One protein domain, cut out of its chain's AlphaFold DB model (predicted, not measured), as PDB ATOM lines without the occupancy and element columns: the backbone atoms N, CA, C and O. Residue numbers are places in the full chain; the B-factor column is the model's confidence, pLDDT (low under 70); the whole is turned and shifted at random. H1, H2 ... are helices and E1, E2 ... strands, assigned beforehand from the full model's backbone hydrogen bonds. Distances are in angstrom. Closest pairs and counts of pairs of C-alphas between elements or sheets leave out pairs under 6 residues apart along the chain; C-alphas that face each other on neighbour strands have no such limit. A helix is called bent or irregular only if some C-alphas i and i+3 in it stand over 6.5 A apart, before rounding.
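AT A GLANCE: This is residues 186 to 275 of the 566 residues of an uncharacterized protein of Zetaproteobacteria bacterium (UniProt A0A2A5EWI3). A strongly twisted sheet of six short to medium strands, set side by side, makes the main body, with one small irregular helix, H1, over one face at E1 and E2. At one edge of the sheet, E6 runs on past its neighbour E2 toward a smaller end part, made of E7 and the loops around it, and residues 252 to 257 stick out there. The printed part has 90 residues, with E1, H1, E2, E3, E4, E5, E6 and E7 in that order; the sheet is mixed, in the order E5, E4, E3, E1, E2, E6. The class is mostly strand, though under half of the residues are in named elements. The whole is compact, with a radius of gyration of the C-alphas of 14.0 A, yet elongated, spanning 42 by 23 by 22 A.

HOW THE PARTS SIT: E1, residues 192 to 196, and E2, residues 211 to 215, are parallel neighbours at 24 degrees, with N 195 and O 213 2.8 A apart. H1, residues 199 to 205, lies between them in the chain; the three form a strand-helix-strand unit, two parallel neighbour strands joined through a helix, with a right-handed crossover. H1 is on the sheet at a height of 8.2 A and runs along the strands, at 5 degrees to E1 on the local plane. It is over E1 but only just not over E2, with 4 of its C-alphas falling on E1 and 2 on E2. The closest C-alphas of E1 and H1 are those of Val 195 and Phe 201, 6.4 A apart. H1 is irregular, C-alphas 200 and 203 being 7.5 A apart; 0 of its 3 O i to N i+4 pairs are within hydrogen-bond range, against 3 of 4 O i to N i+3 pairs. E3, residues 222 to 224, is antiparallel to E1, with N 194 and O 222 2.8 A apart. E4, residues 228 to 231, and E5, residues 234 to 237, follow E3 in a meander, each strand the antiparallel neighbour of the one before. E3 and E4 form a hairpin, with N 230 and O 223 2.8 A apart, and so do E4 and E5, with N 236 and O 229 2.8 A apart. E6, residues 246 to 253, is antiparallel to E2, with N 249 and O 212 2.8 A apart. E7, residues 262 to 265, pairs with no named strand; its residues 262 to 263 pair antiparallel with residues 274 to 275. E6 and E7 are near each other, with 6 pairs of C-alphas within 10 A.

IN THESE COORDINATES: E1 measures 13.6 A from C-alpha 192 at (-30.254, 19.341, 48.124), H1 10.3 A and E2 13.0 A. E6 is the longest strand, 21.8 A from C-alpha 246 to C-alpha 253 at (-34.312, 37.327, 34.278). E7 ends with C-alpha 265 at (-22.141, 32.620, 36.005).

THE WHOLE: The C-alphas of Lys 237 and Cys 255 are the two farthest apart, at 42.0 A. The printed part has no cut and no long link. Mean pLDDT of the printed part is 89.8, and residues 186 to 188 are under 70.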
ATOM      1  N   ILE A 186     -27.524   7.928  42.907       66.69
ATOM      2  CA  ILE A 186     -28.138   9.088  43.553       66.69
ATOM      3  C   ILE A 186     -29.642   8.790  43.631       66.69
ATOM      4  O   ILE A 186     -30.292   8.741  42.585       66.69
ATOM      5  N   PRO A 187     -30.211   8.509  44.815       61.12
ATOM      6  CA  PRO A 187     -31.648   8.421  44.980       61.12
ATOM      7  C   PRO A 187     -32.360   9.652  44.411       61.12
ATOM      8  O   PRO A 187     -31.958  10.783  44.671       61.12
ATOM      9  N   ASN A 188     -33.502   9.436  43.754       64.88
ATOM     10  CA  ASN A 188     -34.439  10.508  43.377       64.88
ATOM     11  C   ASN A 188     -35.075  11.211  44.601       64.88
ATOM     12  O   ASN A 188     -35.976  12.028  44.445       64.88
ATOM     13  N   GLU A 189     -34.669  10.839  45.815       76.25
ATOM     14  CA  GLU A 189     -35.239  11.284  47.085       76.25
ATOM     15  C   GLU A 189     -34.493  12.482  47.693       76.25
ATOM     16  O   GLU A 189     -34.930  12.997  48.721       76.25
ATOM     17  N   PHE A 190     -33.367  12.915  47.112       88.56
ATOM     18  CA  PHE A 190     -32.622  14.078  47.601       88.56
ATOM     19  C   PHE A 190     -33.213  15.395  47.099       88.56
ATOM     20  O   PHE A 190     -33.600  15.514  45.938       88.56
ATOM     21  N   ASP A 191     -33.253  16.395  47.976       90.56
ATOM     22  CA  ASP A 191     -33.756  17.739  47.690       90.56
ATOM     23  C   ASP A 191     -32.635  18.792  47.639       90.56
ATOM     24  O   ASP A 191     -32.834  19.837  47.016       90.56
ATOM     25  N   HIS A 192     -31.445  18.488  48.179       92.50
ATOM     26  CA  HIS A 192     -30.254  19.341  48.124       92.50
ATOM     27  C   HIS A 192     -29.046  18.621  47.509       92.50
ATOM     28  O   HIS A 192     -28.783  17.447  47.791       92.50
ATOM     29  N   VAL A 193     -28.260  19.355  46.718       93.88
ATOM     30  CA  VAL A 193     -26.928  18.939  46.258       93.88
ATOM     31  C   VAL A 193     -25.918  20.062  46.456       93.88
ATOM     32  O   VAL A 193     -26.143  21.197  46.040       93.88
ATOM     33  N   PHE A 194     -24.784  19.723  47.058       94.31
ATOM     34  CA  PHE A 194     -23.614  20.584  47.145       94.31
ATOM     35  C   PHE A 194     -22.531  20.021  46.235       94.31
ATOM     36  O   PHE A 194     -22.136  18.861  46.374       94.31
ATOM     37  N   VAL A 195     -22.029  20.841  45.317       95.00
ATOM     38  CA  VAL A 195     -20.903  20.488  44.452       95.00
ATOM     39  C   VAL A 195     -19.665  21.306  44.812       95.00
ATOM     40  O   VAL A 195     -19.777  22.465  45.223       95.00
ATOM     41  N   PRO A 196     -18.459  20.742  44.647       94.56
ATOM     42  CA  PRO A 196     -17.236  21.515  44.788       94.56
ATOM     43  C   PRO A 196     -17.196  22.683  43.801       94.56
ATOM     44  O   PRO A 196     -17.671  22.570  42.671       94.56
ATOM     45  N   ARG A 197     -16.537  23.776  44.198       92.94
ATOM     46  CA  ARG A 197     -16.233  24.948  43.357       92.94
ATOM     47  C   ARG A 197     -15.212  24.640  42.247       92.94
ATOM     48  O   ARG A 197     -14.105  25.178  42.203       92.94
ATOM     49  N   ASP A 198     -15.578  23.726  41.356       91.69
ATOM     50  CA  ASP A 198     -14.800  23.243  40.220       91.69
ATOM     51  C   ASP A 198     -15.759  22.819  39.092       91.69
ATOM     52  O   ASP A 198     -16.576  21.913  39.266       91.69
ATOM     53  N   LYS A 199     -15.648  23.466  37.924       89.50
ATOM     54  CA  LYS A 199     -16.587  23.314  36.798       89.50
ATOM     55  C   LYS A 199     -16.701  21.871  36.292       89.50
ATOM     56  O   LYS A 199     -17.708  21.523  35.680       89.50
ATOM     57  N   LYS A 200     -15.724  20.997  36.577       92.56
ATOM     58  CA  LYS A 200     -15.833  19.563  36.246       92.56
ATOM     59  C   LYS A 200     -17.053  18.887  36.884       92.56
ATOM     60  O   LYS A 200     -17.467  17.846  36.401       92.56
ATOM     61  N   PHE A 201     -17.620  19.472  37.942       91.56
ATOM     62  CA  PHE A 201     -18.814  18.960  38.610       91.56
ATOM     63  C   PHE A 201     -20.135  19.548  38.076       91.56
ATOM     64  O   PHE A 201     -21.180  19.308  38.670       91.56
ATOM     65  N   ASN A 202     -20.130  20.301  36.968       91.25
ATOM     66  CA  ASN A 202     -21.349  20.916  36.418       91.25
ATOM     67  C   ASN A 202     -22.447  19.899  36.076       91.25
ATOM     68  O   ASN A 202     -23.619  20.184  36.292       91.25
ATOM     69  N   GLU A 203     -22.081  18.695  35.629       90.12
ATOM     70  CA  GLU A 203     -23.045  17.628  35.319       90.12
ATOM     71  C   GLU A 203     -23.879  17.194  36.537       90.12
ATOM     72  O   GLU A 203     -25.037  16.802  36.402       90.12
ATOM     73  N   TYR A 204     -23.336  17.331  37.750       88.44
ATOM     74  CA  TYR A 204     -24.053  16.999  38.982       88.44
ATOM     75  C   TYR A 204     -25.114  18.039  39.350       88.44
ATOM     76  O   TYR A 204     -25.883  17.804  40.277       88.44
ATOM     77  N   LEU A 205     -25.173  19.168  38.637       89.69
ATOM     78  CA  LEU A 205     -26.222  20.178  38.768       89.69
ATOM     79  C   LEU A 205     -27.379  19.943  37.791       89.69
ATOM     80  O   LEU A 205     -28.427  20.553  37.962       89.69
ATOM     81  N   ASP A 206     -27.243  19.057  36.803       86.75
ATOM     82  CA  ASP A 206     -28.321  18.724  35.854       86.75
ATOM     83  C   ASP A 206     -29.300  17.671  36.392       86.75
ATOM     84  O   ASP A 206     -30.305  17.340  35.763       86.75
ATOM     85  N   VAL A 207     -29.036  17.158  37.591       80.50
ATOM     86  CA  VAL A 207     -29.946  16.268  38.309       80.50
ATOM     87  C   VAL A 207     -31.247  16.999  38.670       80.50
ATOM     88  O   VAL A 207     -31.251  18.200  38.953       80.50
ATOM     89  N   GLY A 208     -32.364  16.263  38.695       82.62
ATOM     90  CA  GLY A 208     -33.707  16.765  39.037       82.62
ATOM     91  C   GLY A 208     -33.904  17.137  40.515       82.62
ATOM     92  O   GLY A 208     -35.001  16.978  41.040       82.62
ATOM     93  N   ILE A 209     -32.840  17.581  41.183       88.56
ATOM     94  CA  ILE A 209     -32.818  18.061  42.564       88.56
ATOM     95  C   ILE A 209     -33.170  19.549  42.557       88.56
ATOM     96  O   ILE A 209     -32.767  20.271  41.647       88.56
ATOM     97  N   GLN A 210     -33.935  20.007  43.546       87.81
ATOM     98  CA  GLN A 210     -34.428  21.386  43.590       87.81
ATOM     99  C   GLN A 210     -33.336  22.370  44.009       87.81
ATOM    100  O   GLN A 210     -33.055  23.316  43.278       87.81
ATOM    101  N   ASN A 211     -32.692  22.120  45.149       92.38
ATOM    102  CA  ASN A 211     -31.765  23.070  45.747       92.38
ATOM    103  C   ASN A 211     -30.327  22.690  45.397       92.38
ATOM    104  O   ASN A 211     -29.855  21.592  45.706       92.38
ATOM    105  N   LYS A 212     -29.624  23.602  44.729       94.81
ATOM    106  CA  LYS A 212     -28.315  23.344  44.131       94.81
ATOM    107  C   LYS A 212     -27.319  24.376  44.622       94.81
ATOM    108  O   LYS A 212     -27.525  25.572  44.442       94.81
ATOM    109  N   TYR A 213     -26.225  23.902  45.198       94.62
ATOM    110  CA  TYR A 213     -25.225  24.756  45.815       94.62
ATOM    111  C   TYR A 213     -23.836  24.422  45.319       94.62
ATOM    112  O   TYR A 213     -23.490  23.270  45.060       94.62
ATOM    113  N   LEU A 214     -23.015  25.452  45.270       95.38
ATOM    114  CA  LEU A 214     -21.584  25.367  45.096       95.38
ATOM    115  C   LEU A 214     -20.919  25.680  46.437       95.38
ATOM    116  O   LEU A 214     -21.327  26.618  47.112       95.38
ATOM    117  N   SER A 215     -19.900  24.916  46.826       94.38
ATOM    118  CA  SER A 215     -19.118  25.194  48.036       94.38
ATOM    119  C   SER A 215     -17.622  25.049  47.788       94.38
ATOM    120  O   SER A 215     -17.159  24.170  47.051       94.38
ATOM    121  N   SER A 216     -16.844  25.928  48.417       92.31
ATOM    122  CA  SER A 216     -15.378  25.832  48.400       92.31
ATOM    123  C   SER A 216     -14.847  24.831  49.434       92.31
ATOM    124  O   SER A 216     -13.736  24.307  49.265       92.31
ATOM    125  N   ASP A 217     -15.658  24.529  50.451       93.44
ATOM    126  CA  ASP A 217     -15.298  23.709  51.607       93.44
ATOM    127  C   ASP A 217     -15.364  22.206  51.311       93.44
ATOM    128  O   ASP A 217     -14.867  21.407  52.095       93.44
ATOM    129  N   ILE A 218     -15.917  21.787  50.169       94.00
ATOM    130  CA  ILE A 218     -16.025  20.371  49.791       94.00
ATOM    131  C   ILE A 218     -15.201  20.044  48.540       94.00
ATOM    132  O   ILE A 218     -14.944  20.903  47.690       94.00
ATOM    133  N   LYS A 219     -14.770  18.783  48.410       92.19
ATOM    134  CA  LYS A 219     -14.034  18.251  47.243       92.19
ATOM    135  C   LYS A 219     -14.736  17.099  46.530       92.19
ATOM    136  O   LYS A 219     -14.276  16.683  45.467       92.19
ATOM    137  N   ILE A 220     -15.850  16.631  47.079       90.56
ATOM    138  CA  ILE A 220     -16.738  15.635  46.485       90.56
ATOM    139  C   ILE A 220     -18.186  16.122  46.589       90.56
ATOM    140  O   ILE A 220     -18.482  16.879  47.515       90.56
ATOM    141  N   PRO A 221     -19.076  15.723  45.665       92.19
ATOM    142  CA  PRO A 221     -20.491  16.039  45.775       92.19
ATOM    143  C   PRO A 221     -21.102  15.460  47.052       92.19
ATOM    144  O   PRO A 221     -20.792  14.329  47.444       92.19
ATOM    145  N   VAL A 222     -21.986  16.238  47.671       92.81
ATOM    146  CA  VAL A 222     -22.767  15.829  48.839       92.81
ATOM    147  C   VAL A 222     -24.242  16.000  48.517       92.81
ATOM    148  O   VAL A 222     -24.671  17.079  48.111       92.81
ATOM    149  N   TYR A 223     -25.011  14.938  48.716       92.25
ATOM    150  CA  TYR A 223     -26.461  14.945  48.563       92.25
ATOM    151  C   TYR A 223     -27.112  14.858  49.928       92.25
ATOM    152  O   TYR A 223     -26.630  14.146  50.808       92.25
ATOM    153  N   TYR A 224     -28.210  15.572  50.107       89.56
ATOM    154  CA  TYR A 224     -28.888  15.634  51.391       89.56
ATOM    155  C   TYR A 224     -30.400  15.712  51.209       89.56
ATOM    156  O   TYR A 224     -30.885  16.264  50.221       89.56
ATOM    157  N   ASN A 225     -31.113  15.104  52.156       88.75
ATOM    158  CA  ASN A 225     -32.500  15.390  52.489       88.75
ATOM    159  C   ASN A 225     -32.704  15.288  54.001       88.75
ATOM    160  O   ASN A 225     -31.819  14.847  54.728       88.75
ATOM    161  N   ASN A 226     -33.915  15.590  54.469       83.81
ATOM    162  CA  ASN A 226     -34.271  15.574  55.895       83.81
ATOM    163  C   ASN A 226     -33.972  14.258  56.654       83.81
ATOM    164  O   ASN A 226     -34.113  14.224  57.874       83.81
ATOM    165  N   LYS A 227     -33.639  13.158  55.968       87.00
ATOM    166  CA  LYS A 227     -33.418  11.832  56.559       87.00
ATOM    167  C   LYS A 227     -32.046  11.232  56.248       87.00
ATOM    168  O   LYS A 227     -31.560  10.427  57.041       87.00
ATOM    169  N   TYR A 228     -31.447  11.564  55.110       89.38
ATOM    170  CA  TYR A 228     -30.229  10.945  54.608       89.38
ATOM    171  C   TYR A 228     -29.235  11.992  54.109       89.38
ATOM    172  O   TYR A 228     -29.596  12.924  53.395       89.38
ATOM    173  N   VAL A 229     -27.960  11.762  54.410       91.56
ATOM    174  CA  VAL A 229     -26.812  12.436  53.803       91.56
ATOM    175  C   VAL A 229     -26.045  11.396  52.997       91.56
ATOM    176  O   VAL A 229     -25.662  10.358  53.536       91.56
ATOM    177  N   GLN A 230     -25.781  11.666  51.723       91.12
ATOM    178  CA  GLN A 230     -24.868  10.869  50.916       91.12
ATOM    179  C   GLN A 230     -23.599  11.650  50.598       91.12
ATOM    180  O   GLN A 230     -23.628  12.722  50.000       91.12
ATOM    181  N   VAL A 231     -22.473  11.051  50.966       90.88
ATOM    182  CA  VAL A 231     -21.123  11.531  50.679       90.88
ATOM    183  C   VAL A 231     -20.447  10.419  49.900       90.88
ATOM    184  O   VAL A 231     -20.347   9.307  50.419       90.88
ATOM    185  N   GLY A 232     -19.997  10.668  48.669       87.44
ATOM    186  CA  GLY A 232     -19.432   9.611  47.818       87.44
ATOM    187  C   GLY A 232     -20.352   8.381  47.730       87.44
ATOM    188  O   GLY A 232     -21.537   8.504  47.410       87.44
ATOM    189  N   GLY A 233     -19.814   7.210  48.079       87.25
ATOM    190  CA  GLY A 233     -20.542   5.942  48.073       87.25
ATOM    191  C   GLY A 233     -21.294   5.613  49.368       87.25
ATOM    192  O   GLY A 233     -21.934   4.564  49.431       87.25
ATOM    193  N   LEU A 234     -21.220   6.451  50.409       90.88
ATOM    194  CA  LEU A 234     -21.876   6.212  51.699       90.88
ATOM    195  C   LEU A 234     -23.152   7.039  51.827       90.88
ATOM    196  O   LEU A 234     -23.106   8.262  51.755       90.88
ATOM    197  N   SER A 235     -24.273   6.364  52.083       90.50
ATOM    198  CA  SER A 235     -25.557   6.967  52.446       90.50
ATOM    199  C   SER A 235     -25.815   6.746  53.934       90.50
ATOM    200  O   SER A 235     -25.830   5.607  54.410       90.50
ATOM    201  N   ILE A 236     -25.974   7.838  54.672       91.38
ATOM    202  CA  ILE A 236     -26.015   7.873  56.131       91.38
ATOM    203  C   ILE A 236     -27.358   8.433  56.564       91.38
ATOM    204  O   ILE A 236     -27.753   9.521  56.157       91.38
ATOM    205  N   LYS A 237     -28.054   7.680  57.403       90.44
ATOM    206  CA  LYS A 237     -29.350   8.032  57.963       90.44
ATOM    207  C   LYS A 237     -29.190   8.856  59.240       90.44
ATOM    208  O   LYS A 237     -28.316   8.559  60.057       90.44
ATOM    209  N   ASP A 238     -30.106   9.805  59.429       85.81
ATOM    210  CA  ASP A 238     -30.246  10.621  60.637       85.81
ATOM    211  C   ASP A 238     -28.930  11.365  60.968       85.81
ATOM    212  O   ASP A 238     -28.456  11.351  62.103       85.81
ATOM    213  N   LEU A 239     -28.309  11.965  59.943       86.69
ATOM    214  CA  LEU A 239     -27.078  12.752  60.052       86.69
ATOM    215  C   LEU A 239     -27.375  14.231  59.815       86.69
ATOM    216  O   LEU A 239     -27.995  14.579  58.811       86.69
ATOM    217  N   ASP A 240     -26.888  15.079  60.713       82.25
ATOM    218  CA  ASP A 240     -26.904  16.526  60.530       82.25
ATOM    219  C   ASP A 240     -25.565  16.977  59.934       82.25
ATOM    220  O   ASP A 240     -24.497  16.657  60.464       82.25
ATOM    221  N   LEU A 241     -25.616  17.672  58.799       85.50
ATOM    222  CA  LEU A 241     -24.441  18.165  58.089       85.50
ATOM    223  C   LEU A 241     -24.667  19.614  57.682       85.50
ATOM    224  O   LEU A 241     -25.505  19.913  56.834       85.50
ATOM    225  N   ASN A 242     -23.849  20.500  58.244       85.50
ATOM    226  CA  ASN A 242     -23.825  21.903  57.873       85.50
ATOM    227  C   ASN A 242     -22.626  22.180  56.955       85.50
ATOM    228  O   ASN A 242     -21.476  22.043  57.375       85.50
ATOM    229  N   ILE A 243     -22.895  22.551  55.702       90.69
ATOM    230  CA  ILE A 243     -21.878  22.985  54.739       90.69
ATOM    231  C   ILE A 243     -21.931  24.508  54.662       90.69
ATOM    232  O   ILE A 243     -22.964  25.086  54.332       90.69
ATOM    233  N   SER A 244     -20.807  25.148  54.969       89.38
ATOM    234  CA  SER A 244     -20.641  26.603  54.903       89.38
ATOM    235  C   SER A 244     -19.917  27.021  53.615       89.38
ATOM    236  O   SER A 244     -19.630  26.181  52.752       89.38
ATOM    237  N   ASN A 245     -19.666  28.326  53.465       92.44
ATOM    238  CA  ASN A 245     -19.017  28.902  52.287       92.44
ATOM    239  C   ASN A 245     -19.718  28.491  50.978       92.44
ATOM    240  O   ASN A 245     -19.152  27.758  50.154       92.44
ATOM    241  N   ILE A 246     -20.996  28.873  50.863       94.38
ATOM    242  CA  ILE A 246     -21.927  28.379  49.844       94.38
ATOM    243  C   ILE A 246     -22.440  29.486  48.926       94.38
ATOM    244  O   ILE A 246     -22.734  30.608  49.347       94.38
ATOM    245  N   TRP A 247     -22.632  29.102  47.666       95.38
ATOM    246  CA  TRP A 247     -23.366  29.870  46.678       95.38
ATOM    247  C   TRP A 247     -24.535  29.046  46.152       95.38
ATOM    248  O   TRP A 247     -24.354  27.902  45.735       95.38
ATOM    249  N   GLU A 248     -25.726  29.623  46.158       95.62
ATOM    250  CA  GLU A 248     -26.950  28.995  45.666       95.62
ATOM    251  C   GLU A 248     -27.111  29.256  44.170       95.62
ATOM    252  O   GLU A 248     -26.956  30.392  43.724       95.62
ATOM    253  N   LEU A 249     -27.416  28.217  43.393       96.00
ATOM    254  CA  LEU A 249     -27.758  28.356  41.982       96.00
ATOM    255  C   LEU A 249     -29.183  28.894  41.855       96.00
ATOM    256  O   LEU A 249     -30.140  28.234  42.257       96.00
ATOM    257  N   ILE A 250     -29.310  30.061  41.239       94.75
ATOM    258  CA  ILE A 250     -30.579  30.744  41.010       94.75
ATOM    259  C   ILE A 250     -30.720  31.009  39.511       94.75
ATOM    260  O   ILE A 250     -29.742  31.297  38.815       94.75
ATOM    261  N   GLU A 251     -31.949  30.929  39.015       94.25
ATOM    262  CA  GLU A 251     -32.317  31.339  37.665       94.25
ATOM    263  C   GLU A 251     -33.255  32.544  37.753       94.25
ATOM    264  O   GLU A 251     -34.354  32.438  38.292       94.25
ATOM    265  N   ASN A 252     -32.829  33.690  37.215       94.31
ATOM    266  CA  ASN A 252     -33.655  34.896  37.135       94.31
ATOM    267  C   ASN A 252     -33.542  35.531  35.747       94.31
ATOM    268  O   ASN A 252     -32.573  35.314  35.017       94.31
ATOM    269  N   LYS A 253     -34.492  36.407  35.407       94.50
ATOM    270  CA  LYS A 253     -34.312  37.327  34.278       94.50
ATOM    271  C   LYS A 253     -33.241  38.358  34.610       94.50
ATOM    272  O   LYS A 253     -33.195  38.836  35.741       94.50
ATOM    273  N   ILE A 254     -32.445  38.785  33.625       92.06
ATOM    274  CA  ILE A 254     -31.378  39.780  33.852       92.06
ATOM    275  C   ILE A 254     -31.936  41.074  34.479       92.06
ATOM    276  O   ILE A 254     -31.276  41.672  35.330       92.06
ATOM    277  N   CYS A 255     -33.155  41.507  34.123       91.44
ATOM    278  CA  CYS A 255     -33.791  42.688  34.718       91.44
ATOM    279  C   CYS A 255     -33.916  42.605  36.243       91.44
ATOM    280  O   CYS A 255     -33.690  43.621  36.906       91.44
ATOM    281  N   ASP A 256     -34.206  41.412  36.762       91.69
ATOM    282  CA  ASP A 256     -34.515  41.149  38.167       91.69
ATOM    283  C   ASP A 256     -33.251  40.988  39.021       91.69
ATOM    284  O   ASP A 256     -33.318  41.009  40.249       91.69
ATOM    285  N   ILE A 257     -32.082  40.860  38.387       91.06
ATOM    286  CA  ILE A 257     -30.808  40.752  39.094       91.06
ATOM    287  C   ILE A 257     -30.309  42.157  39.451       91.06
ATOM    288  O   ILE A 257     -30.217  43.056  38.599       91.06
ATOM    289  N   ASN A 258     -29.995  42.345  40.735       88.19
ATOM    290  CA  ASN A 258     -29.402  43.575  41.242       88.19
ATOM    291  C   ASN A 258     -28.012  43.775  40.603       88.19
ATOM    292  O   ASN A 258     -27.208  42.854  40.544       88.19
ATOM    293  N   THR A 259     -27.723  44.973  40.100       87.69
ATOM    294  CA  THR A 259     -26.430  45.286  39.467       87.69
ATOM    295  C   THR A 259     -25.315  45.587  40.465       87.69
ATOM    296  O   THR A 259     -24.171  45.743  40.060       87.69
ATOM    297  N   GLU A 260     -25.637  45.708  41.754       88.62
ATOM    298  CA  GLU A 260     -24.662  45.928  42.832       88.62
ATOM    299  C   GLU A 260     -24.070  44.624  43.383       88.62
ATOM    300  O   GLU A 260     -23.136  44.669  44.182       88.62
ATOM    301  N   ILE A 261     -24.623  43.470  42.993       89.31
ATOM    302  CA  ILE A 261     -24.125  42.169  43.431       89.31
ATOM    303  C   ILE A 261     -23.189  41.562  42.393       89.31
ATOM    304  O   ILE A 261     -23.397  41.675  41.183       89.31
ATOM    305  N   ASN A 262     -22.201  40.842  42.904       90.94
ATOM    306  CA  ASN A 262     -21.312  40.033  42.097       90.94
ATOM    307  C   ASN A 262     -21.886  38.623  42.013       90.94
ATOM    308  O   ASN A 262     -22.271  38.038  43.027       90.94
ATOM    309  N   ILE A 263     -21.928  38.070  40.807       93.81
ATOM    310  CA  ILE A 263     -22.456  36.726  40.568       93.81
ATOM    311  C   ILE A 263     -21.371  35.811  40.017       93.81
ATOM    312  O   ILE A 263     -20.407  36.269  39.402       93.81
ATOM    313  N   ILE A 264     -21.548  34.503  40.185       94.31
ATOM    314  CA  ILE A 264     -20.743  33.502  39.481       94.31
ATOM    315  C   ILE A 264     -21.614  32.914  38.368       94.31
ATOM    316  O   ILE A 264     -22.579  32.212  38.662       94.31
ATOM    317  N   PRO A 265     -21.323  33.157  37.085       92.88
ATOM    318  CA  PRO A 265     -22.141  32.620  36.005       92.88
ATOM    319  C   PRO A 265     -21.972  31.099  35.921       92.88
ATOM    320  O   PRO A 265     -20.840  30.602  35.953       92.88
ATOM    321  N   ARG A 266     -23.075  30.354  35.739       92.12
ATOM    322  CA  ARG A 266     -23.028  28.883  35.647       92.12
ATOM    323  C   ARG A 266     -22.058  28.401  34.565       92.12
ATOM    324  O   ARG A 266     -21.256  27.500  34.797       92.12
ATOM    325  N   GLU A 267     -22.068  29.061  33.411       88.62
ATOM    326  CA  GLU A 267     -21.211  28.710  32.277       88.62
ATOM    327  C   GLU A 267     -19.788  29.293  32.337       88.62
ATOM    328  O   GLU A 267     -18.954  28.964  31.489       88.62
ATOM    329  N   GLY A 268     -19.460  30.131  33.322       86.31
ATOM    330  CA  GLY A 268     -18.137  30.752  33.412       86.31
ATOM    331  C   GLY A 268     -17.129  29.970  34.249       86.31
ATOM    332  O   GLY A 268     -17.272  28.777  34.513       86.31
ATOM    333  N   ASN A 269     -16.067  30.664  34.653       90.12
ATOM    334  CA  ASN A 269     -15.110  30.152  35.621       90.12
ATOM    335  C   ASN A 269     -15.679  30.338  37.026       90.12
ATOM    336  O   ASN A 269     -15.837  31.467  37.480       90.12
ATOM    337  N   TRP A 270     -15.932  29.243  37.741       92.88
ATOM    338  CA  TRP A 270     -16.549  29.317  39.062       92.88
ATOM    339  C   TRP A 270     -15.677  29.962  40.139       92.88
ATOM    340  O   TRP A 270     -16.158  30.196  41.241       92.88
ATOM    341  N   ARG A 271     -14.405  30.259  39.857       89.81
ATOM    342  CA  ARG A 271     -13.524  31.003  40.771       89.81
ATOM    343  C   ARG A 271     -13.654  32.517  40.646       89.81
ATOM    344  O   ARG A 271     -13.294  33.212  41.591       89.81
ATOM    345  N   ASP A 272     -14.194  32.993  39.531       90.75
ATOM    346  CA  ASP A 272     -14.310  34.412  39.229       90.75
ATOM    347  C   ASP A 272     -15.751  34.871  39.448       90.75
ATOM    348  O   ASP A 272     -16.702  34.114  39.247       90.75
ATOM    349  N   THR A 273     -15.903  36.129  39.840       91.50
ATOM    350  CA  THR A 273     -17.201  36.793  39.906       91.50
ATOM    351  C   THR A 273     -17.287  37.874  38.841       91.50
ATOM    352  O   THR A 273     -16.267  38.422  38.419       91.50
ATOM    353  N   ILE A 274     -18.503  38.190  38.413       92.44
ATOM    354  CA  ILE A 274     -18.780  39.216  37.407       92.44
ATOM    355  C   ILE A 274     -19.888  40.155  37.874       92.44
ATOM    356  O   ILE A 274     -20.754  39.761  38.660       92.44
ATOM    357  N   ASP A 275     -19.899  41.345  37.282       91.50
ATOM    358  CA  ASP A 275     -20.903  42.372  37.534       91.50
ATOM    359  C   ASP A 275     -21.902  42.405  36.375       91.50
ATOM    360  O   ASP A 275     -21.519  42.355  35.198       91.50
TER     361      ASP A 275